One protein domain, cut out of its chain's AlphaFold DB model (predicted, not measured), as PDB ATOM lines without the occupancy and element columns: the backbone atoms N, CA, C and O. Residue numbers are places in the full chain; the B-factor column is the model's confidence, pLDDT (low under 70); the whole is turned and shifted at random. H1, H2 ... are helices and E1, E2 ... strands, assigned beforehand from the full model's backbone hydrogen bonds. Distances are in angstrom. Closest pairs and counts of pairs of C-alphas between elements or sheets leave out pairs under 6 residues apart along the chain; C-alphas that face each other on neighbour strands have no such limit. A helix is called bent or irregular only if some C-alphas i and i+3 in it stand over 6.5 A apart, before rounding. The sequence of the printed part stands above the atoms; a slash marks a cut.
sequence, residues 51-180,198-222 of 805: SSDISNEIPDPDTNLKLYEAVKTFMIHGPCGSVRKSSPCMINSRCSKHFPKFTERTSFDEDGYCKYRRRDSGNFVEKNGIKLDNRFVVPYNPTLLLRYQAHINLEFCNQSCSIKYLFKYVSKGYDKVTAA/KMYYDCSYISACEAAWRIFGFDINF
ATOM      1  N   SER A  51     -28.630  16.892 150.272       45.84
ATOM      2  CA  SER A  51     -28.241  16.936 148.852       45.84
ATOM      3  C   SER A  51     -27.909  15.586 148.205       45.84
ATOM      4  O   SER A  51     -27.559  15.589 147.031       45.84
ATOM      5  N   SER A  52     -27.936  14.458 148.929       53.50
ATOM      6  CA  SER A  52     -27.598  13.143 148.344       53.50
ATOM      7  C   SER A  52     -28.806  12.367 147.820       53.50
ATOM      8  O   SER A  52     -28.642  11.556 146.913       53.50
ATOM      9  N   ASP A  53     -30.007  12.624 148.348       68.31
ATOM     10  CA  ASP A  53     -31.150  11.719 148.155       68.31
ATOM     11  C   ASP A  53     -32.268  12.323 147.283       68.31
ATOM     12  O   ASP A  53     -33.189  11.612 146.883       68.31
ATOM     13  N   ILE A  54     -32.196  13.620 146.962       80.25
ATOM     14  CA  ILE A  54     -33.195  14.346 146.164       80.25
ATOM     15  C   ILE A  54     -32.473  15.104 145.050       80.25
ATOM     16  O   ILE A  54     -31.606  15.936 145.318       80.25
ATOM     17  N   SER A  55     -32.832  14.808 143.804       85.12
ATOM     18  CA  SER A  55     -32.316  15.434 142.590       85.12
ATOM     19  C   SER A  55     -33.403  16.267 141.917       85.12
ATOM     20  O   SER A  55     -34.567  15.873 141.874       85.12
ATOM     21  N   ASN A  56     -32.996  17.398 141.343       86.56
ATOM     22  CA  ASN A  56     -33.840  18.262 140.508       86.56
ATOM     23  C   ASN A  56     -33.134  18.617 139.195       86.56
ATOM     24  O   ASN A  56     -33.389  19.671 138.613       86.56
ATOM     25  N   GLU A  57     -32.186  17.781 138.786       88.19
ATOM     26  CA  GLU A  57     -31.337  18.006 137.623       88.19
ATOM     27  C   GLU A  57     -31.674  16.979 136.543       88.19
ATOM     28  O   GLU A  57     -32.030  15.840 136.841       88.19
ATOM     29  N   ILE A  58     -31.572  17.390 135.284       91.12
ATOM     30  CA  ILE A  58     -31.635  16.510 134.126       91.12
ATOM     31  C   ILE A  58     -30.295  15.760 134.066       91.12
ATOM     32  O   ILE A  58     -29.254  16.406 133.884       91.12
ATOM     33  N   PRO A  59     -30.290  14.421 134.229       90.50
ATOM     34  CA  PRO A  59     -29.073  13.624 134.143       90.50
ATOM     35  C   PRO A  59     -28.419  13.773 132.774       90.50
ATOM     36  O   PRO A  59     -29.112  13.925 131.773       90.50
ATOM     37  N   ASP A  60     -27.096  13.692 132.728       87.25
ATOM     38  CA  ASP A  60     -26.372  13.662 131.463       87.25
ATOM     39  C   ASP A  60     -26.668  12.329 130.731       87.25
ATOM     40  O   ASP A  60     -26.456  11.255 131.313       87.25
ATOM     41  N   PRO A  61     -27.197  12.370 129.492       86.19
ATOM     42  CA  PRO A  61     -27.546  11.172 128.733       86.19
ATOM     43  C   PRO A  61     -26.337  10.283 128.412       86.19
ATOM     44  O   PRO A  61     -26.513   9.067 128.323       86.19
ATOM     45  N   ASP A  62     -25.128  10.847 128.314       85.44
ATOM     46  CA  ASP A  62     -23.904  10.099 128.004       85.44
ATOM     47  C   ASP A  62     -23.417   9.284 129.211       85.44
ATOM     48  O   ASP A  62     -22.780   8.239 129.061       85.44
ATOM     49  N   THR A  63     -23.767   9.716 130.427       85.75
ATOM     50  CA  THR A  63     -23.372   9.038 131.673       85.75
ATOM     51  C   THR A  63     -24.490   8.200 132.289       85.75
ATOM     52  O   THR A  63     -24.216   7.174 132.918       85.75
ATOM     53  N   ASN A  64     -25.761   8.593 132.132       86.69
ATOM     54  CA  ASN A  64     -26.898   7.888 132.726       86.69
ATOM     55  C   ASN A  64     -28.182   7.991 131.887       86.69
ATOM     56  O   ASN A  64     -29.200   8.546 132.316       86.69
ATOM     57  N   LEU A  65     -28.152   7.367 130.706       90.94
ATOM     58  CA  LEU A  65     -29.271   7.324 129.761       90.94
ATOM     59  C   LEU A  65     -30.588   6.817 130.378       90.94
ATOM     60  O   LEU A  65     -31.658   7.354 130.098       90.94
ATOM     61  N   LYS A  66     -30.533   5.802 131.253       90.50
ATOM     62  CA  LYS A  66     -31.738   5.228 131.885       90.50
ATOM     63  C   LYS A  66     -32.442   6.231 132.794       90.50
ATOM     64  O   LYS A  66     -33.667   6.333 132.763       90.50
ATOM     65  N   LEU A  67     -31.681   6.959 133.610       90.06
ATOM     66  CA  LEU A  67     -32.251   7.980 134.481       90.06
ATOM     67  C   LEU A  67     -32.704   9.196 133.673       90.06
ATOM     68  O   LEU A  67     -33.757   9.746 133.977       90.06
ATOM     69  N   TYR A  68     -31.957   9.577 132.632       92.69
ATOM     70  CA  TYR A  68     -32.353  10.651 131.722       92.69
ATOM     71  C   TYR A  68     -33.722  10.378 131.084       92.69
ATOM     72  O   TYR A  68     -34.618  11.212 131.197       92.69
ATOM     73  N   GLU A  69     -33.935   9.192 130.501       91.81
ATOM     74  CA  GLU A  69     -35.227   8.836 129.895       91.81
ATOM     75  C   GLU A  69     -36.366   8.794 130.927       91.81
ATOM     76  O   GLU A  69     -37.476   9.258 130.649       91.81
ATOM     77  N   ALA A  70     -36.098   8.326 132.150       90.19
ATOM     78  CA  ALA A  70     -37.087   8.341 133.225       90.19
ATOM     79  C   ALA A  70     -37.451   9.775 133.660       90.19
ATOM     80  O   ALA A  70     -38.630  10.098 133.822       90.19
ATOM     81  N   VAL A  71     -36.462  10.664 133.799       91.19
ATOM     82  CA  VAL A  71     -36.677  12.078 134.145       91.19
ATOM     83  C   VAL A  71     -37.442  12.790 133.034       91.19
ATOM     84  O   VAL A  71     -38.469  13.413 133.303       91.19
ATOM     85  N   LYS A  72     -37.012  12.633 131.781       91.50
ATOM     86  CA  LYS A  72     -37.672  13.176 130.585       91.50
ATOM     87  C   LYS A  72     -39.145  12.777 130.499       91.50
ATOM     88  O   LYS A  72     -40.004  13.627 130.238       91.50
ATOM     89  N   THR A  73     -39.437  11.505 130.758       90.19
ATOM     90  CA  THR A  73     -40.794  10.961 130.661       90.19
ATOM     91  C   THR A  73     -41.670  11.440 131.814       90.19
ATOM     92  O   THR A  73     -42.749  11.984 131.577       90.19
ATOM     93  N   PHE A  74     -41.199  11.298 133.054       89.31
ATOM     94  CA  PHE A  74     -42.063  11.397 134.229       89.31
ATOM     95  C   PHE A  74     -41.854  12.656 135.073       89.31
ATOM     96  O   PHE A  74     -42.788  13.060 135.751       89.31
ATOM     97  N   MET A  75     -40.668  13.274 135.069       92.00
ATOM     98  CA  MET A  75     -40.303  14.345 136.017       92.00
ATOM     99  C   MET A  75     -40.258  15.747 135.400       92.00
ATOM    100  O   MET A  75     -40.023  16.715 136.116       92.00
ATOM    101  N   ILE A  76     -40.454  15.903 134.089       90.00
ATOM    102  CA  ILE A  76     -40.444  17.228 133.449       90.00
ATOM    103  C   ILE A  76     -41.847  17.830 133.440       90.00
ATOM    104  O   ILE A  76     -42.726  17.347 132.712       90.00
ATOM    105  N   HIS A  77     -42.024  18.921 134.189       88.69
ATOM    106  CA  HIS A  77     -43.210  19.764 134.105       88.69
ATOM    107  C   HIS A  77     -43.338  20.345 132.692       88.69
ATOM    108  O   HIS A  77     -42.345  20.723 132.070       88.69
ATOM    109  N   GLY A  78     -44.560  20.387 132.158       85.75
ATOM    110  CA  GLY A  78     -44.796  20.858 130.795       85.75
ATOM    111  C   GLY A  78     -44.381  22.326 130.588       85.75
ATOM    112  O   GLY A  78     -44.310  23.084 131.561       85.75
ATOM    113  N   PRO A  79     -44.152  22.755 129.329       85.19
ATOM    114  CA  PRO A  79     -43.868  24.155 129.024       85.19
ATOM    115  C   PRO A  79     -44.973  25.048 129.592       85.19
ATOM    116  O   PRO A  79     -46.148  24.804 129.323       85.19
ATOM    117  N   CYS A  80     -44.622  26.055 130.382       87.00
ATOM    118  CA  CYS A  80     -45.556  27.009 130.983       87.00
ATOM    119  C   CYS A  80     -44.842  28.340 131.268       87.00
ATOM    120  O   CYS A  80     -43.670  28.511 130.921       87.00
ATOM    121  N   GLY A  81     -45.542  29.301 131.870       81.81
ATOM    122  CA  GLY A  81     -44.998  30.629 132.147       81.81
ATOM    123  C   GLY A  81     -44.866  31.464 130.874       81.81
ATOM    124  O   GLY A  81     -45.704  31.383 129.973       81.81
ATOM    125  N   SER A  82     -43.785  32.241 130.777       76.88
ATOM    126  CA  SER A  82     -43.463  33.052 129.592       76.88
ATOM    127  C   SER A  82     -43.286  32.217 128.321       76.88
ATOM    128  O   SER A  82     -43.531  32.713 127.227       76.88
ATOM    129  N   VAL A  83     -42.922  30.939 128.470       79.88
ATOM    130  CA  VAL A  83     -42.655  30.016 127.361       79.88
ATOM    131  C   VAL A  83     -43.948  29.445 126.760       79.88
ATOM    132  O   VAL A  83     -43.984  29.112 125.578       79.88
ATOM    133  N   ARG A  84     -45.037  29.340 127.545       81.88
ATOM    134  CA  ARG A  84     -46.363  28.927 127.046       81.88
ATOM    135  C   ARG A  84     -47.490  29.359 127.989       81.88
ATOM    136  O   ARG A  84     -47.759  28.703 128.993       81.88
ATOM    137  N   LYS A  85     -48.193  30.438 127.632       83.69
ATOM    138  CA  LYS A  85     -49.273  31.014 128.457       83.69
ATOM    139  C   LYS A  85     -50.579  30.205 128.454       83.69
ATOM    140  O   LYS A  85     -51.370  30.352 129.371       83.69
ATOM    141  N   SER A  86     -50.790  29.340 127.460       84.75
ATOM    142  CA  SER A  86     -52.014  28.536 127.294       84.75
ATOM    143  C   SER A  86     -52.005  27.188 128.030       84.75
ATOM    144  O   SER A  86     -52.908  26.375 127.846       84.75
ATOM    145  N   SER A  87     -50.975  26.904 128.828       83.62
ATOM    146  CA  SER A  87     -50.868  25.623 129.528       83.62
ATOM    147  C   SER A  87     -51.894  25.508 130.667       83.62
ATOM    148  O   SER A  87     -52.078  26.485 131.388       83.62
ATOM    149  N   PRO A  88     -52.501  24.324 130.914       82.06
ATOM    150  CA  PRO A  88     -53.563  24.146 131.920       82.06
ATOM    151  C   PRO A  88     -53.188  24.544 133.354       82.06
ATOM    152  O   PRO A  88     -54.055  24.753 134.191       82.06
ATOM    153  N   CYS A  89     -51.892  24.611 133.662       80.31
ATOM    154  CA  CYS A  89     -51.391  25.019 134.970       80.31
ATOM    155  C   CYS A  89     -51.327  26.544 135.169       80.31
ATOM    156  O   CYS A  89     -51.016  26.969 136.282       80.31
ATOM    157  N   MET A  90     -51.571  27.357 134.135       86.25
ATOM    158  CA  MET A  90     -51.495  28.818 134.195       86.25
ATOM    159  C   MET A  90     -52.762  29.402 134.826       86.25
ATOM    160  O   MET A  90     -53.856  29.216 134.308       86.25
ATOM    161  N   ILE A  91     -52.602  30.133 135.929       78.44
ATOM    162  CA  ILE A  91     -53.668  30.857 136.633       78.44
ATOM    163  C   ILE A  91     -53.164  32.287 136.841       78.44
ATOM    164  O   ILE A  91     -52.051  32.481 137.326       78.44
ATOM    165  N   ASN A  92     -53.943  33.296 136.441       78.50
ATOM    166  CA  ASN A  92     -53.566  34.713 136.565       78.50
ATOM    167  C   ASN A  92     -52.163  35.020 136.000       78.50
ATOM    168  O   ASN A  92     -51.337  35.670 136.637       78.50
ATOM    169  N   SER A  93     -51.857  34.497 134.806       77.25
ATOM    170  CA  SER A  93     -50.557  34.650 134.124       77.25
ATOM    171  C   SER A  93     -49.328  34.082 134.856       77.25
ATOM    172  O   SER A  93     -48.208  34.230 134.362       77.25
ATOM    173  N   ARG A  94     -49.503  33.364 135.972       80.50
ATOM    174  CA  ARG A  94     -48.439  32.635 136.680       80.50
ATOM    175  C   ARG A  94     -48.748  31.136 136.694       80.50
ATOM    176  O   ARG A  94     -49.900  30.712 136.678       80.50
ATOM    177  N   CYS A  95     -47.718  30.295 136.700       81.81
ATOM    178  CA  CYS A  95     -47.934  28.861 136.873       81.81
ATOM    179  C   CYS A  95     -48.387  28.596 138.316       81.81
ATOM    180  O   CYS A  95     -47.670  28.934 139.254       81.81
ATOM    181  N   SER A  96     -49.521  27.919 138.494       81.44
ATOM    182  CA  SER A  96     -50.050  27.479 139.801       81.44
ATOM    183  C   SER A  96     -49.107  26.555 140.585       81.44
ATOM    184  O   SER A  96     -49.311  26.310 141.769       81.44
ATOM    185  N   LYS A  97     -48.076  26.010 139.927       80.00
ATOM    186  CA  LYS A  97     -47.008  25.194 140.528       80.00
ATOM    187  C   LYS A  97     -45.659  25.922 140.581       80.00
ATOM    188  O   LYS A  97     -44.644  25.300 140.900       80.00
ATOM    189  N   HIS A  98     -45.660  27.224 140.288       81.94
ATOM    190  CA  HIS A  98     -44.522  28.145 140.326       81.94
ATOM    191  C   HIS A  98     -43.367  27.798 139.372       81.94
ATOM    192  O   HIS A  98     -42.221  28.126 139.650       81.94
ATOM    193  N   PHE A  99     -43.640  27.119 138.254       84.38
ATOM    194  CA  PHE A  99     -42.646  26.885 137.201       84.38
ATOM    195  C   PHE A  99     -42.591  28.051 136.194       84.38
ATOM    196  O   PHE A  99     -43.640  28.633 135.901       84.38
ATOM    197  N   PRO A 100     -41.418  28.363 135.608       83.75
ATOM    198  CA  PRO A 100     -40.084  27.822 135.917       83.75
ATOM    199  C   PRO A 100     -39.544  28.294 137.279       83.75
ATOM    200  O   PRO A 100     -39.715  29.450 137.649       83.75
ATOM    201  N   LYS A 101     -38.849  27.410 138.013       82.62
ATOM    202  CA  LYS A 101     -38.277  27.716 139.339       82.62
ATOM    203  C   LYS A 101     -36.791  28.063 139.210       82.62
ATOM    204  O   LYS A 101     -35.991  27.165 138.959       82.62
ATOM    205  N   PHE A 102     -36.409  29.333 139.368       66.75
ATOM    206  CA  PHE A 102     -34.995  29.739 139.421       66.75
ATOM    207  C   PHE A 102     -34.504  29.722 140.866       66.75
ATOM    208  O   PHE A 102     -35.131  30.321 141.741       66.75
ATOM    209  N   THR A 103     -33.433  28.985 141.162       69.75
ATOM    210  CA  THR A 103     -32.957  28.861 142.547       69.75
ATOM    211  C   THR A 103     -31.464  28.539 142.595       69.75
ATOM    212  O   THR A 103     -31.060  27.401 142.361       69.75
ATOM    213  N   GLU A 104     -30.640  29.526 142.952       71.56
ATOM    214  CA  GLU A 104     -29.173  29.384 143.019       71.56
ATOM    215  C   GLU A 104     -28.683  28.581 144.232       71.56
ATOM    216  O   GLU A 104     -27.612  27.970 144.198       71.56
ATOM    217  N   ARG A 105     -29.472  28.534 145.314       78.00
ATOM    218  CA  ARG A 105     -29.140  27.821 146.556       78.00
ATOM    219  C   ARG A 105     -30.372  27.205 147.203       78.00
ATOM    220  O   ARG A 105     -31.446  27.795 147.178       78.00
ATOM    221  N   THR A 106     -30.203  26.043 147.829       79.56
ATOM    222  CA  THR A 106     -31.289  25.411 148.581       79.56
ATOM    223  C   THR A 106     -31.622  26.272 149.797       79.56
ATOM    224  O   THR A 106     -30.736  26.557 150.602       79.56
ATOM    225  N   SER A 107     -32.878  26.687 149.915       77.38
ATOM    226  CA  SER A 107     -33.408  27.515 151.005       77.38
ATOM    227  C   SER A 107     -34.760  26.973 151.472       77.38
ATOM    228  O   SER A 107     -35.314  26.075 150.842       77.38
ATOM    229  N   PHE A 108     -35.266  27.480 152.591       74.06
ATOM    230  CA  PHE A 108     -36.610  27.182 153.085       74.06
ATOM    231  C   PHE A 108     -37.443  28.460 152.995       74.06
ATOM    232  O   PHE A 108     -36.888  29.539 153.198       74.06
ATOM    233  N   ASP A 109     -38.723  28.351 152.646       66.44
ATOM    234  CA  ASP A 109     -39.657  29.473 152.779       66.44
ATOM    235  C   ASP A 109     -40.222  29.588 154.201       66.44
ATOM    236  O   ASP A 109     -39.886  28.794 155.085       66.44
ATOM    237  N   GLU A 110     -41.029  30.626 154.421       59.25
ATOM    238  CA  GLU A 110     -41.642  30.972 155.710       59.25
ATOM    239  C   GLU A 110     -42.547  29.855 156.250       59.25
ATOM    240  O   GLU A 110     -42.623  29.654 157.461       59.25
ATOM    241  N   ASP A 111     -43.126  29.053 155.352       56.16
ATOM    242  CA  ASP A 111     -43.959  27.883 155.659       56.16
ATOM    243  C   ASP A 111     -43.148  26.592 155.900       56.16
ATOM    244  O   ASP A 111     -43.700  25.536 156.234       56.16
ATOM    245  N   GLY A 112     -41.823  26.652 155.732       60.09
ATOM    246  CA  GLY A 112     -40.907  25.542 155.973       60.09
ATOM    247  C   GLY A 112     -40.738  24.562 154.808       60.09
ATOM    248  O   GLY A 112     -40.110  23.514 155.003       60.09
ATOM    249  N   TYR A 113     -41.235  24.873 153.605       64.81
ATOM    250  CA  TYR A 113     -41.005  24.071 152.402       64.81
ATOM    251  C   TYR A 113     -39.612  24.322 151.818       64.81
ATOM    252  O   TYR A 113     -39.083  25.434 151.792       64.81
ATOM    253  N   CYS A 114     -38.989  23.253 151.320       71.25
ATOM    254  CA  CYS A 114     -37.642  23.311 150.765       71.25
ATOM    255  C   CYS A 114     -37.653  23.809 149.306       71.25
ATOM    256  O   CYS A 114     -38.028  23.086 148.380       71.25
ATOM    257  N   LYS A 115     -37.149  25.025 149.073       76.69
ATOM    258  CA  LYS A 115     -36.821  25.571 147.748       76.69
ATOM    259  C   LYS A 115     -35.440  25.081 147.330       76.69
ATOM    260  O   LYS A 115     -34.417  25.668 147.676       76.69
ATOM    261  N   TYR A 116     -35.390  23.966 146.612       81.38
ATOM    262  CA  TYR A 116     -34.125  23.346 146.232       81.38
ATOM    263  C   TYR A 116     -33.335  24.118 145.170       81.38
ATOM    264  O   TYR A 116     -33.903  24.615 144.199       81.38
ATOM    265  N   ARG A 117     -32.001  24.088 145.291       82.12
ATOM    266  CA  ARG A 117     -31.090  24.564 144.246       82.12
ATOM    267  C   ARG A 117     -31.306  23.823 142.924       82.12
ATOM    268  O   ARG A 117     -31.444  22.600 142.914       82.12
ATOM    269  N   ARG A 118     -31.222  24.567 141.821       84.62
ATOM    270  CA  ARG A 118     -31.213  24.064 140.443       84.62
ATOM    271  C   ARG A 118     -30.013  24.656 139.718       84.62
ATOM    272  O   ARG A 118     -29.920  25.870 139.582       84.62
ATOM    273  N   ARG A 119     -29.068  23.807 139.313       81.81
ATOM    274  CA  ARG A 119     -27.877  24.238 138.568       81.81
ATOM    275  C   ARG A 119     -28.210  24.431 137.096       81.81
ATOM    276  O   ARG A 119     -29.034  23.694 136.562       81.81
ATOM    277  N   ASP A 120     -27.527  25.360 136.444       80.88
ATOM    278  CA  ASP A 120     -27.472  25.385 134.987       80.88
ATOM    279  C   ASP A 120     -26.379  24.412 134.528       80.88
ATOM    280  O   ASP A 120     -25.188  24.686 134.670       80.88
ATOM    281  N   SER A 121     -26.787  23.220 134.093       79.50
ATOM    282  CA  SER A 121     -25.878  22.176 133.609       79.50
ATOM    283  C   SER A 121     -25.795  22.124 132.083       79.50
ATOM    284  O   SER A 121     -25.130  21.241 131.556       79.50
ATOM    285  N   GLY A 122     -26.504  23.004 131.363       79.12
ATOM    286  CA  GLY A 122     -26.623  22.956 129.899       79.12
ATOM    287  C   GLY A 122     -27.501  21.820 129.347       79.12
ATOM    288  O   GLY A 122     -27.833  21.831 128.162       79.12
ATOM    289  N   ASN A 123     -27.932  20.870 130.187       85.69
ATOM    290  CA  ASN A 123     -28.818  19.773 129.790       85.69
ATOM    291  C   ASN A 123     -30.264  20.255 129.626       85.69
ATOM    292  O   ASN A 123     -30.785  21.001 130.460       85.69
ATOM    293  N   PHE A 124     -30.944  19.771 128.586       89.19
ATOM    294  CA  PHE A 124     -32.340  20.096 128.310       89.19
ATOM    295  C   PHE A 124     -33.124  18.872 127.834       89.19
ATOM    296  O   PHE A 124     -32.578  17.946 127.242       89.19
ATOM    297  N   VAL A 125     -34.435  18.902 128.058       88.44
ATOM    298  CA  VAL A 125     -35.406  17.962 127.496       88.44
ATOM    299  C   VAL A 125     -36.327  18.728 126.558       88.44
ATOM    300  O   VAL A 125     -36.898  19.751 126.931       88.44
ATOM    301  N   GLU A 126     -36.507  18.224 125.343       87.44
ATOM    302  CA  GLU A 126     -37.427  18.821 124.380       87.44
ATOM    303  C   GLU A 126     -38.843  18.245 124.540       87.44
ATOM    304  O   GLU A 126     -39.052  17.034 124.448       87.44
ATOM    305  N   LYS A 127     -39.832  19.115 124.783       82.06
ATOM    306  CA  LYS A 127     -41.264  18.763 124.777       82.06
ATOM    307  C   LYS A 127     -42.021  19.738 123.885       82.06
ATOM    308  O   LYS A 127     -42.013  20.939 124.137       82.06
ATOM    309  N   ASN A 128     -42.727  19.221 122.877       78.31
ATOM    310  CA  ASN A 128     -43.508  20.017 121.919       78.31
ATOM    311  C   ASN A 128     -42.687  21.123 121.213       78.31
ATOM    312  O   ASN A 128     -43.177  22.241 121.072       78.31
ATOM    313  N   GLY A 129     -41.439  20.833 120.819       80.62
ATOM    314  CA  GLY A 129     -40.548  21.791 120.141       80.62
ATOM    315  C   GLY A 129     -39.886  22.826 121.058       80.62
ATOM    316  O   GLY A 129     -39.239  23.753 120.580       80.62
ATOM    317  N   ILE A 130     -40.064  22.705 122.379       86.31
ATOM    318  CA  ILE A 130     -39.548  23.647 123.375       86.31
ATOM    319  C   ILE A 130     -38.498  22.936 124.230       86.31
ATOM    320  O   ILE A 130     -38.782  21.890 124.819       86.31
ATOM    321  N   LYS A 131     -37.304  23.529 124.333       89.25
ATOM    322  CA  LYS A 131     -36.227  23.051 125.207       89.25
ATOM    323  C   LYS A 131     -36.484  23.488 126.649       89.25
ATOM    324  O   LYS A 131     -36.564  24.680 126.934       89.25
ATOM    325  N   LEU A 132     -36.618  22.515 127.545       90.44
ATOM    326  CA  LEU A 132     -36.855  22.715 128.973       90.44
ATOM    327  C   LEU A 132     -35.620  22.270 129.756       90.44
ATOM    328  O   LEU A 132     -35.165  21.140 129.604       90.44
ATOM    329  N   ASP A 133     -35.095  23.151 130.595       89.94
ATOM    330  CA  ASP A 133     -33.915  22.896 131.421       89.94
ATOM    331  C   ASP A 133     -34.292  22.468 132.854       89.94
ATOM    332  O   ASP A 133     -35.456  22.196 133.182       89.94
ATOM    333  N   ASN A 134     -33.296  22.456 133.743       90.56
ATOM    334  CA  ASN A 134     -33.448  22.102 135.154       90.56
ATOM    335  C   ASN A 134     -34.490  22.946 135.906       90.56
ATOM    336  O   ASN A 134     -34.924  22.536 136.980       90.56
ATOM    337  N   ARG A 135     -34.957  24.087 135.379       88.69
ATOM    338  CA  ARG A 135     -36.013  24.902 136.010       88.69
ATOM    339  C   ARG A 135     -37.382  24.237 135.972       88.69
ATOM    340  O   ARG A 135     -38.237  24.631 136.762       88.69
ATOM    341  N   PHE A 136     -37.578  23.237 135.109       89.94
ATOM    342  CA  PHE A 136     -38.841  22.513 134.902       89.94
ATOM    343  C   PHE A 136     -38.875  21.114 135.533       89.94
ATOM    344  O   PHE A 136     -39.882  20.414 135.431       89.94
ATOM    345  N   VAL A 137     -37.803  20.696 136.207       90.19
ATOM    346  CA  VAL A 137     -37.715  19.363 136.819       90.19
ATOM    347  C   VAL A 137     -38.512  19.311 138.127       90.19
ATOM    348  O   VAL A 137     -38.347  20.152 139.013       90.19
ATOM    349  N   VAL A 138     -39.367  18.314 138.288       89.75
ATOM    350  CA  VAL A 138     -40.029  17.993 139.555       89.75
ATOM    351  C   VAL A 138     -39.037  17.234 140.450       89.75
ATOM    352  O   VAL A 138     -38.390  16.318 139.948       89.75
ATOM    353  N   PRO A 139     -38.878  17.600 141.737       88.19
ATOM    354  CA  PRO A 139     -37.956  16.919 142.642       88.19
ATOM    355  C   PRO A 139     -38.184  15.419 142.773       88.19
ATOM    356  O   PRO A 139     -39.306  14.980 143.022       88.19
ATOM    357  N   TYR A 140     -37.112  14.633 142.656       88.44
ATOM    358  CA  TYR A 140     -37.195  13.174 142.622       88.44
ATOM    359  C   TYR A 140     -36.012  12.492 143.312       88.44
ATOM    360  O   TYR A 140     -34.915  13.033 143.398       88.44
ATOM    361  N   ASN A 141     -36.206  11.251 143.760       87.88
ATOM    362  CA  ASN A 141     -35.103  10.371 144.147       87.88
ATOM    363  C   ASN A 141     -34.765   9.438 142.964       87.88
ATOM    364  O   ASN A 141     -35.669   8.746 142.483       87.88
ATOM    365  N   PRO A 142     -33.505   9.376 142.489       86.56
ATOM    366  CA  PRO A 142     -33.129   8.547 141.341       86.56
ATOM    367  C   PRO A 142     -33.497   7.065 141.478       86.56
ATOM    368  O   PRO A 142     -33.989   6.457 140.528       86.56
ATOM    369  N   THR A 143     -33.300   6.484 142.662       84.06
ATOM    370  CA  THR A 143     -33.584   5.070 142.933       84.06
ATOM    371  C   THR A 143     -35.081   4.781 142.891       84.06
ATOM    372  O   THR A 143     -35.496   3.793 142.287       84.06
ATOM    373  N   LEU A 144     -35.906   5.646 143.490       80.50
ATOM    374  CA  LEU A 144     -37.364   5.490 143.466       80.50
ATOM    375  C   LEU A 144     -37.922   5.680 142.055       80.50
ATOM    376  O   LEU A 144     -38.743   4.881 141.611       80.50
ATOM    377  N   LEU A 145     -37.441   6.687 141.324       85.75
ATOM    378  CA  LEU A 145     -37.885   6.941 139.958       85.75
ATOM    379  C   LEU A 145     -37.590   5.752 139.034       85.75
ATOM    380  O   LEU A 145     -38.470   5.318 138.294       85.75
ATOM    381  N   LEU A 146     -36.382   5.186 139.114       84.94
ATOM    382  CA  LEU A 146     -36.008   4.014 138.319       84.94
ATOM    383  C   LEU A 146     -36.789   2.756 138.716       84.94
ATOM    384  O   LEU A 146     -37.060   1.920 137.859       84.94
ATOM    385  N   ARG A 147     -37.156   2.619 139.994       78.19
ATOM    386  CA  ARG A 147     -37.910   1.464 140.496       78.19
ATOM    387  C   ARG A 147     -39.384   1.500 140.099       78.19
ATOM    388  O   ARG A 147     -39.931   0.457 139.759       78.19
ATOM    389  N   TYR A 148     -40.024   2.662 140.203       77.19
ATOM    390  CA  TYR A 148     -41.476   2.793 140.047       77.19
ATOM    391  C   TYR A 148     -41.909   3.332 138.685       77.19
ATOM    392  O   TYR A 148     -43.070   3.155 138.336       77.19
ATOM    393  N   GLN A 149     -41.010   3.980 137.928       83.12
ATOM    394  CA  GLN A 149     -41.286   4.530 136.593       83.12
ATOM    395  C   GLN A 149     -42.610   5.315 136.523       83.12
ATOM    396  O   GLN A 149     -43.429   5.129 135.627       83.12
ATOM    397  N   ALA A 150     -42.833   6.179 137.511       78.88
ATOM    398  CA  ALA A 150     -44.051   6.964 137.663       78.88
ATOM    399  C   ALA A 150     -43.710   8.406 138.048       78.88
ATOM    400  O   ALA A 150     -42.574   8.704 138.423       78.88
ATOM    401  N   HIS A 151     -44.698   9.302 137.976       81.00
ATOM    402  CA  HIS A 151     -44.520  10.668 138.458       81.00
ATOM    403  C   HIS A 151     -44.402  10.686 139.994       81.00
ATOM    404  O   HIS A 151     -45.353  10.333 140.685       81.00
ATOM    405  N   ILE A 152     -43.265  11.133 140.536       77.31
ATOM    406  CA  ILE A 152     -42.958  11.170 141.970       77.31
ATOM    407  C   ILE A 152     -42.480  12.584 142.296       77.31
ATOM    408  O   ILE A 152     -41.483  13.030 141.743       77.31
ATOM    409  N   ASN A 153     -43.182  13.276 143.194       82.06
ATOM    410  CA  ASN A 153     -42.725  14.550 143.746       82.06
ATOM    411  C   ASN A 153     -42.211  14.308 145.164       82.06
ATOM    412  O   ASN A 153     -42.995  13.936 146.037       82.06
ATOM    413  N   LEU A 154     -40.908  14.471 145.378       75.62
ATOM    414  CA  LEU A 154     -40.260  14.153 146.645       75.62
ATOM    415  C   LEU A 154     -39.821  15.428 147.379       75.62
ATOM    416  O   LEU A 154     -38.962  16.178 146.916       75.62
ATOM    417  N   GLU A 155     -40.404  15.664 148.555       72.81
ATOM    418  CA  GLU A 155     -40.205  16.890 149.333       72.81
ATOM    419  C   GLU A 155     -39.559  16.616 150.698       72.81
ATOM    420  O   GLU A 155     -39.906  15.666 151.399       72.81
ATOM    421  N   PHE A 156     -38.599  17.460 151.080       70.00
ATOM    422  CA  PHE A 156     -37.895  17.379 152.353       70.00
ATOM    423  C   PHE A 156     -38.681  18.132 153.427       70.00
ATOM    424  O   PHE A 156     -38.806  19.354 153.373       70.00
ATOM    425  N   CYS A 157     -39.182  17.392 154.414       61.28
ATOM    426  CA  CYS A 157     -40.029  17.898 155.492       61.28
ATOM    427  C   CYS A 157     -39.242  17.945 156.813       61.28
ATOM    428  O   CYS A 157     -38.858  16.894 157.322       61.28
ATOM    429  N   ASN A 158     -38.989  19.135 157.377       57.06
ATOM    430  CA  ASN A 158     -38.186  19.291 158.608       57.06
ATOM    431  C   ASN A 158     -38.770  20.291 159.633       57.06
ATOM    432  O   ASN A 158     -38.053  20.757 160.516       57.06
ATOM    433  N   GLN A 159     -40.056  20.636 159.536       54.00
ATOM    434  CA  GLN A 159     -40.743  21.503 160.505       54.00
ATOM    435  C   GLN A 159     -42.066  20.884 160.988       54.00
ATOM    436  O   GLN A 159     -42.628  19.994 160.348       54.00
ATOM    437  N   SER A 160     -42.581  21.354 162.130       49.72
ATOM    438  CA  SER A 160     -43.822  20.864 162.760       49.72
ATOM    439  C   SER A 160     -45.071  21.047 161.881       49.72
ATOM    440  O   SER A 160     -45.994  20.234 161.959       49.72
ATOM    441  N   CYS A 161     -45.090  22.031 160.976       44.50
ATOM    442  CA  CYS A 161     -46.157  22.199 159.981       44.50
ATOM    443  C   CYS A 161     -46.232  21.033 158.977       44.50
ATOM    444  O   CYS A 161     -47.322  20.647 158.556       44.50
ATOM    445  N   SER A 162     -45.107  20.381 158.665       47.50
ATOM    446  CA  SER A 162     -45.088  19.191 157.804       47.50
ATOM    447  C   SER A 162     -45.709  17.964 158.491       47.50
ATOM    448  O   SER A 162     -46.291  17.111 157.824       47.50
ATOM    449  N   ILE A 163     -45.651  17.898 159.830       48.22
ATOM    450  CA  ILE A 163     -46.346  16.876 160.631       48.22
ATOM    451  C   ILE A 163     -47.862  17.094 160.553       48.22
ATOM    452  O   ILE A 163     -48.586  16.128 160.330       48.22
ATOM    453  N   LYS A 164     -48.347  18.347 160.619       47.44
ATOM    454  CA  LYS A 164     -49.768  18.665 160.351       47.44
ATOM    455  C   LYS A 164     -50.188  18.215 158.952       47.44
ATOM    456  O   LYS A 164     -51.281  17.687 158.795       47.44
ATOM    457  N   TYR A 165     -49.321  18.373 157.950       46.00
ATOM    458  CA  TYR A 165     -49.576  17.893 156.590       46.00
ATOM    459  C   TYR A 165     -49.663  16.359 156.532       46.00
ATOM    460  O   TYR A 165     -50.574  15.825 155.909       46.00
ATOM    461  N   LEU A 166     -48.784  15.641 157.240       44.47
ATOM    462  CA  LEU A 166     -48.823  14.179 157.341       44.47
ATOM    463  C   LEU A 166     -50.112  13.692 158.024       44.47
ATOM    464  O   LEU A 166     -50.804  12.818 157.503       44.47
ATOM    465  N   PHE A 167     -50.469  14.306 159.156       44.88
ATOM    466  CA  PHE A 167     -51.693  13.988 159.886       44.88
ATOM    467  C   PHE A 167     -52.933  14.356 159.086       44.88
ATOM    468  O   PHE A 167     -53.863  13.561 159.068       44.88
ATOM    469  N   LYS A 168     -52.939  15.463 158.337       45.56
ATOM    470  CA  LYS A 168     -54.052  15.838 157.456       45.56
ATOM    471  C   LYS A 168     -54.441  14.692 156.524       45.56
ATOM    472  O   LYS A 168     -55.620  14.423 156.412       45.56
ATOM    473  N   TYR A 169     -53.510  13.978 155.893       44.38
ATOM    474  CA  TYR A 169     -53.879  12.878 154.983       44.38
ATOM    475  C   TYR A 169     -54.157  11.546 155.686       44.38
ATOM    476  O   TYR A 169     -54.896  10.731 155.149       44.38
ATOM    477  N   VAL A 170     -53.604  11.332 156.883       43.81
ATOM    478  CA  VAL A 170     -53.869  10.128 157.693       43.81
ATOM    479  C   VAL A 170     -55.197  10.229 158.461       43.81
ATOM    480  O   VAL A 170     -55.841   9.215 158.712       43.81
ATOM    481  N   SER A 171     -55.617  11.440 158.834       39.94
ATOM    482  CA  SER A 171     -56.803  11.709 159.666       39.94
ATOM    483  C   SER A 171     -57.958  12.388 158.927       39.94
ATOM    484  O   SER A 171     -59.061  12.459 159.470       39.94
ATOM    485  N   LYS A 172     -57.763  12.833 157.677       45.78
ATOM    486  CA  LYS A 172     -58.878  13.210 156.806       45.78
ATOM    487  C   LYS A 172     -59.660  11.937 156.495       45.78
ATOM    488  O   LYS A 172     -59.202  11.082 155.742       45.78
ATOM    489  N   GLY A 173     -60.812  11.794 157.147       49.22
ATOM    490  CA  GLY A 173     -61.759  10.724 156.855       49.22
ATOM    491  C   GLY A 173     -62.179  10.741 155.384       49.22
ATOM    492  O   GLY A 173     -61.907  11.696 154.657       49.22
ATOM    493  N   TYR A 174     -62.843   9.670 154.949       48.88
ATOM    494  CA  TYR A 174     -63.341   9.548 153.578       48.88
ATOM    495  C   TYR A 174     -64.136  10.789 153.174       48.88
ATOM    496  O   TYR A 174     -64.950  11.279 153.961       48.88
ATOM    497  N   ASP A 175     -63.927  11.274 151.950       50.41
ATOM    498  CA  ASP A 175     -64.835  12.259 151.375       50.41
ATOM    499  C   ASP A 175     -66.212  11.569 151.271       50.41
ATOM    500  O   ASP A 175     -66.373  10.559 150.574       50.41
ATOM    501  N   LYS A 176     -67.172  12.049 152.067       47.03
ATOM    502  CA  LYS A 176     -68.521  11.490 152.187       47.03
ATOM    503  C   LYS A 176     -69.511  12.316 151.381       47.03
ATOM    504  O   LYS A 176     -69.457  13.542 151.392       47.03
ATOM    505  N   VAL A 177     -70.431  11.632 150.719       44.44
ATOM    506  CA  VAL A 177     -71.576  12.216 150.025       44.44
ATOM    507  C   VAL A 177     -72.828  11.583 150.605       44.44
ATOM    508  O   VAL A 177     -73.010  10.372 150.503       44.44
ATOM    509  N   THR A 178     -73.703  12.397 151.186       44.50
ATOM    510  CA  THR A 178     -75.033  11.952 151.602       44.50
ATOM    511  C   THR A 178     -75.987  12.110 150.421       44.50
ATOM    512  O   THR A 178     -76.230  13.224 149.963       44.50
ATOM    513  N   ALA A 179     -76.498  10.999 149.899       46.91
ATOM    514  CA  ALA A 179     -77.491  10.985 148.832       46.91
ATOM    515  C   ALA A 179     -78.878  10.735 149.433       46.91
ATOM    516  O   ALA A 179     -79.068   9.743 150.132       46.91
ATOM    517  N   ALA A 180     -79.838  11.620 149.163       45.38
ATOM    518  CA  ALA A 180     -81.231  11.439 149.562       45.38
ATOM    519  C   ALA A 180     -82.049  10.889 148.385       45.38
ATOM    520  O   ALA A 180     -81.953  11.406 147.269       45.38
ATOM    521  N   LYS A 198     -83.438   4.604 155.517       55.38
ATOM    522  CA  LYS A 198     -83.255   4.213 154.105       55.38
ATOM    523  C   LYS A 198     -83.408   5.364 153.115       55.38
ATOM    524  O   LYS A 198     -83.011   5.214 151.959       55.38
ATOM    525  N   MET A 199     -83.963   6.494 153.548       54.88
ATOM    526  CA  MET A 199     -84.068   7.699 152.723       54.88
ATOM    527  C   MET A 199     -82.713   8.355 152.442       54.88
ATOM    528  O   MET A 199     -82.599   9.080 151.453       54.88
ATOM    529  N   TYR A 200     -81.686   8.068 153.246       49.41
ATOM    530  CA  TYR A 200     -80.364   8.676 153.130       49.41
ATOM    531  C   TYR A 200     -79.268   7.612 153.013       49.41
ATOM    532  O   TYR A 200     -79.095   6.765 153.886       49.41
ATOM    533  N   TYR A 201     -78.473   7.685 151.948       51.91
ATOM    534  CA  TYR A 201     -77.273   6.868 151.772       51.91
ATOM    535  C   TYR A 201     -76.032   7.701 152.069       51.91
ATOM    536  O   TYR A 201     -75.773   8.698 151.398       51.91
ATOM    537  N   ASP A 202     -75.241   7.276 153.052       45.84
ATOM    538  CA  ASP A 202     -73.928   7.858 153.335       45.84
ATOM    539  C   ASP A 202     -72.872   7.143 152.473       45.84
ATOM    540  O   ASP A 202     -72.374   6.065 152.807       45.84
ATOM    541  N   CYS A 203     -72.568   7.707 151.307       53.62
ATOM    542  CA  CYS A 203     -71.630   7.149 150.338       53.62
ATOM    543  C   CYS A 203     -70.213   7.660 150.624       53.62
ATOM    544  O   CYS A 203     -69.999   8.859 150.768       53.62
ATOM    545  N   SER A 204     -69.214   6.775 150.672       50.81
ATOM    546  CA  SER A 204     -67.804   7.165 150.841       50.81
ATOM    547  C   SER A 204     -67.042   7.018 149.528       50.81
ATOM    548  O   SER A 204     -67.103   5.963 148.894       50.81
ATOM    549  N   TYR A 205     -66.286   8.042 149.133       56.19
ATOM    550  CA  TYR A 205     -65.339   7.921 148.029       56.19
ATOM    551  C   TYR A 205     -64.148   7.059 148.464       56.19
ATOM    552  O   TYR A 205     -63.425   7.403 149.400       56.19
ATOM    553  N   ILE A 206     -63.943   5.933 147.779       55.72
ATOM    554  CA  ILE A 206     -62.796   5.042 147.981       55.72
ATOM    555  C   ILE A 206     -61.931   5.129 146.725       55.72
ATOM    556  O   ILE A 206     -62.400   4.861 145.618       55.72
ATOM    557  N   SER A 207     -60.660   5.502 146.885       55.41
ATOM    558  CA  SER A 207     -59.718   5.528 145.760       55.41
ATOM    559  C   SER A 207     -59.484   4.115 145.204       55.41
ATOM    560  O   SER A 207     -59.548   3.131 145.939       55.41
ATOM    561  N   ALA A 208     -59.154   3.989 143.914       55.59
ATOM    562  CA  ALA A 208     -58.932   2.683 143.281       55.59
ATOM    563  C   ALA A 208     -57.846   1.840 143.985       55.59
ATOM    564  O   ALA A 208     -57.965   0.619 144.074       55.59
ATOM    565  N   CYS A 209     -56.808   2.490 144.521       49.28
ATOM    566  CA  CYS A 209     -55.738   1.824 145.264       49.28
ATOM    567  C   CYS A 209     -56.233   1.267 146.604       49.28
ATOM    568  O   CYS A 209     -55.907   0.136 146.950       49.28
ATOM    569  N   GLU A 210     -57.046   2.031 147.336       55.94
ATOM    570  CA  GLU A 210     -57.635   1.579 148.599       55.94
ATOM    571  C   GLU A 210     -58.685   0.483 148.375       55.94
ATOM    572  O   GLU A 210     -58.717  -0.497 149.116       55.94
ATOM    573  N   ALA A 211     -59.498   0.598 147.320       59.59
ATOM    574  CA  ALA A 211     -60.456  -0.433 146.935       59.59
ATOM    575  C   ALA A 211     -59.747  -1.760 146.637       59.59
ATOM    576  O   ALA A 211     -60.154  -2.795 147.155       59.59
ATOM    577  N   ALA A 212     -58.645  -1.730 145.878       63.97
ATOM    578  CA  ALA A 212     -57.818  -2.909 145.642       63.97
ATOM    579  C   ALA A 212     -57.239  -3.468 146.953       63.97
ATOM    580  O   ALA A 212     -57.330  -4.666 147.202       63.97
ATOM    581  N   TRP A 213     -56.707  -2.607 147.827       59.31
ATOM    582  CA  TRP A 213     -56.158  -3.015 149.124       59.31
ATOM    583  C   TRP A 213     -57.190  -3.720 150.017       59.31
ATOM    584  O   TRP A 213     -56.872  -4.739 150.632       59.31
ATOM    585  N   ARG A 214     -58.433  -3.223 150.021       62.19
ATOM    586  CA  ARG A 214     -59.574  -3.849 150.706       62.19
ATOM    587  C   ARG A 214     -59.999  -5.160 150.056       62.19
ATOM    588  O   ARG A 214     -60.209  -6.134 150.767       62.19
ATOM    589  N   ILE A 215     -60.105  -5.204 148.724       65.69
ATOM    590  CA  ILE A 215     -60.480  -6.411 147.963       65.69
ATOM    591  C   ILE A 215     -59.498  -7.554 148.233       65.69
ATOM    592  O   ILE A 215     -59.907  -8.704 148.361       65.69
ATOM    593  N   PHE A 216     -58.209  -7.239 148.347       63.78
ATOM    594  CA  PHE A 216     -57.168  -8.225 148.624       63.78
ATOM    595  C   PHE A 216     -56.942  -8.496 150.122       63.78
ATOM    596  O   PHE A 216     -56.083  -9.307 150.457       63.78
ATOM    597  N   GLY A 217     -57.717  -7.870 151.019       56.00
ATOM    598  CA  GLY A 217     -57.746  -8.200 152.447       56.00
ATOM    599  C   GLY A 217     -56.480  -7.844 153.227       56.00
ATOM    600  O   GLY A 217     -56.148  -8.535 154.185       56.00
ATOM    601  N   PHE A 218     -55.751  -6.802 152.826       63.44
ATOM    602  CA  PHE A 218     -54.587  -6.338 153.584       63.44
ATOM    603  C   PHE A 218     -55.001  -5.419 154.743       63.44
ATOM    604  O   PHE A 218     -55.955  -4.650 154.614       63.44
ATOM    605  N   ASP A 219     -54.245  -5.439 155.841       56.06
ATOM    606  CA  ASP A 219     -54.474  -4.559 156.991       56.06
ATOM    607  C   ASP A 219     -54.187  -3.087 156.630       56.06
ATOM    608  O   ASP A 219     -53.078  -2.741 156.220       56.06
ATOM    609  N   ILE A 220     -55.195  -2.213 156.764       54.44
ATOM    610  CA  ILE A 220     -55.131  -0.796 156.338       54.44
ATOM    611  C   ILE A 220     -54.779   0.136 157.502       54.44
ATOM    612  O   ILE A 220     -54.105   1.147 157.314       54.44
ATOM    613  N   ASN A 221     -55.230  -0.184 158.714       46.72
ATOM    614  CA  ASN A 221     -54.896   0.554 159.923       46.72
ATOM    615  C   ASN A 221     -54.924  -0.356 161.156       46.72
ATOM    616  O   ASN A 221     -55.612  -1.370 161.206       46.72
ATOM    617  N   PHE A 222     -54.180   0.052 162.179       43.09
ATOM    618  CA  PHE A 222     -54.226  -0.521 163.516       43.09
ATOM    619  C   PHE A 222     -54.283   0.633 164.518       43.09
ATOM    620  O   PHE A 222     -53.633   1.663 164.326       43.09
TER     621      PHE A 222
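Overview. This is residues 51 to 180 and 198 to 222 of the 805 residues of the protein "ATP-dependent DNA helicase PIF1-like" of Senna tora (UniProt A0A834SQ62). With little regular structure, a loop-rich body holding H1, H2 and the small hairpin E1 and E2 runs on into a long arm of H3, the strand pair E3 and E4, and H4. The printed part has 155 residues, 58 of them in four named helices and four named strands, mixed in class. It is loose, radius of gyration of the C-alphas 19.6 A, spanning 64 by 37 by 35 A.

Arrangement. H1, residues 61 to 75, is irregular: C-alphas 63 and 66 are 9.2 A apart. Its residues 66 to 71 alone touch H2, residues 142 to 148; the closest C-alphas, of Leu 67 and Leu 146, are 6.7 A apart. E1, residues 125 to 127, and E2, residues 130 to 132, are an antiparallel hairpin; N 125 and O 132, 2.8 A apart, are within hydrogen-bond range. H3, residues 160 to 171, touches no helix. E3, residues 176 to 180, and E4, residues 200 to 204, are antiparallel; N 177 and O 203, 2.8 A apart, are within range. H4, residues 208 to 215, touches no helix. Every O i to N i+4 pair is within range in H2, H3 and H4, and 9 of 11 in H1.

Along the chain. H1, 15.0 A long, begins at C-alpha 61 (-27.546, 11.172, 128.733); H3 is 16.2 A long. H4 ends at C-alpha 215 (-60.480, -6.411, 147.963).

Size, cuts and confidence. Residues 181 to 197 are not printed; C-alphas 180 and 198 are 8.8 A apart. The links H1 to E1 and H2 to H3 are long. The pLDDT is under 70 in, among others, residues 157 to 180 and 198 to 222.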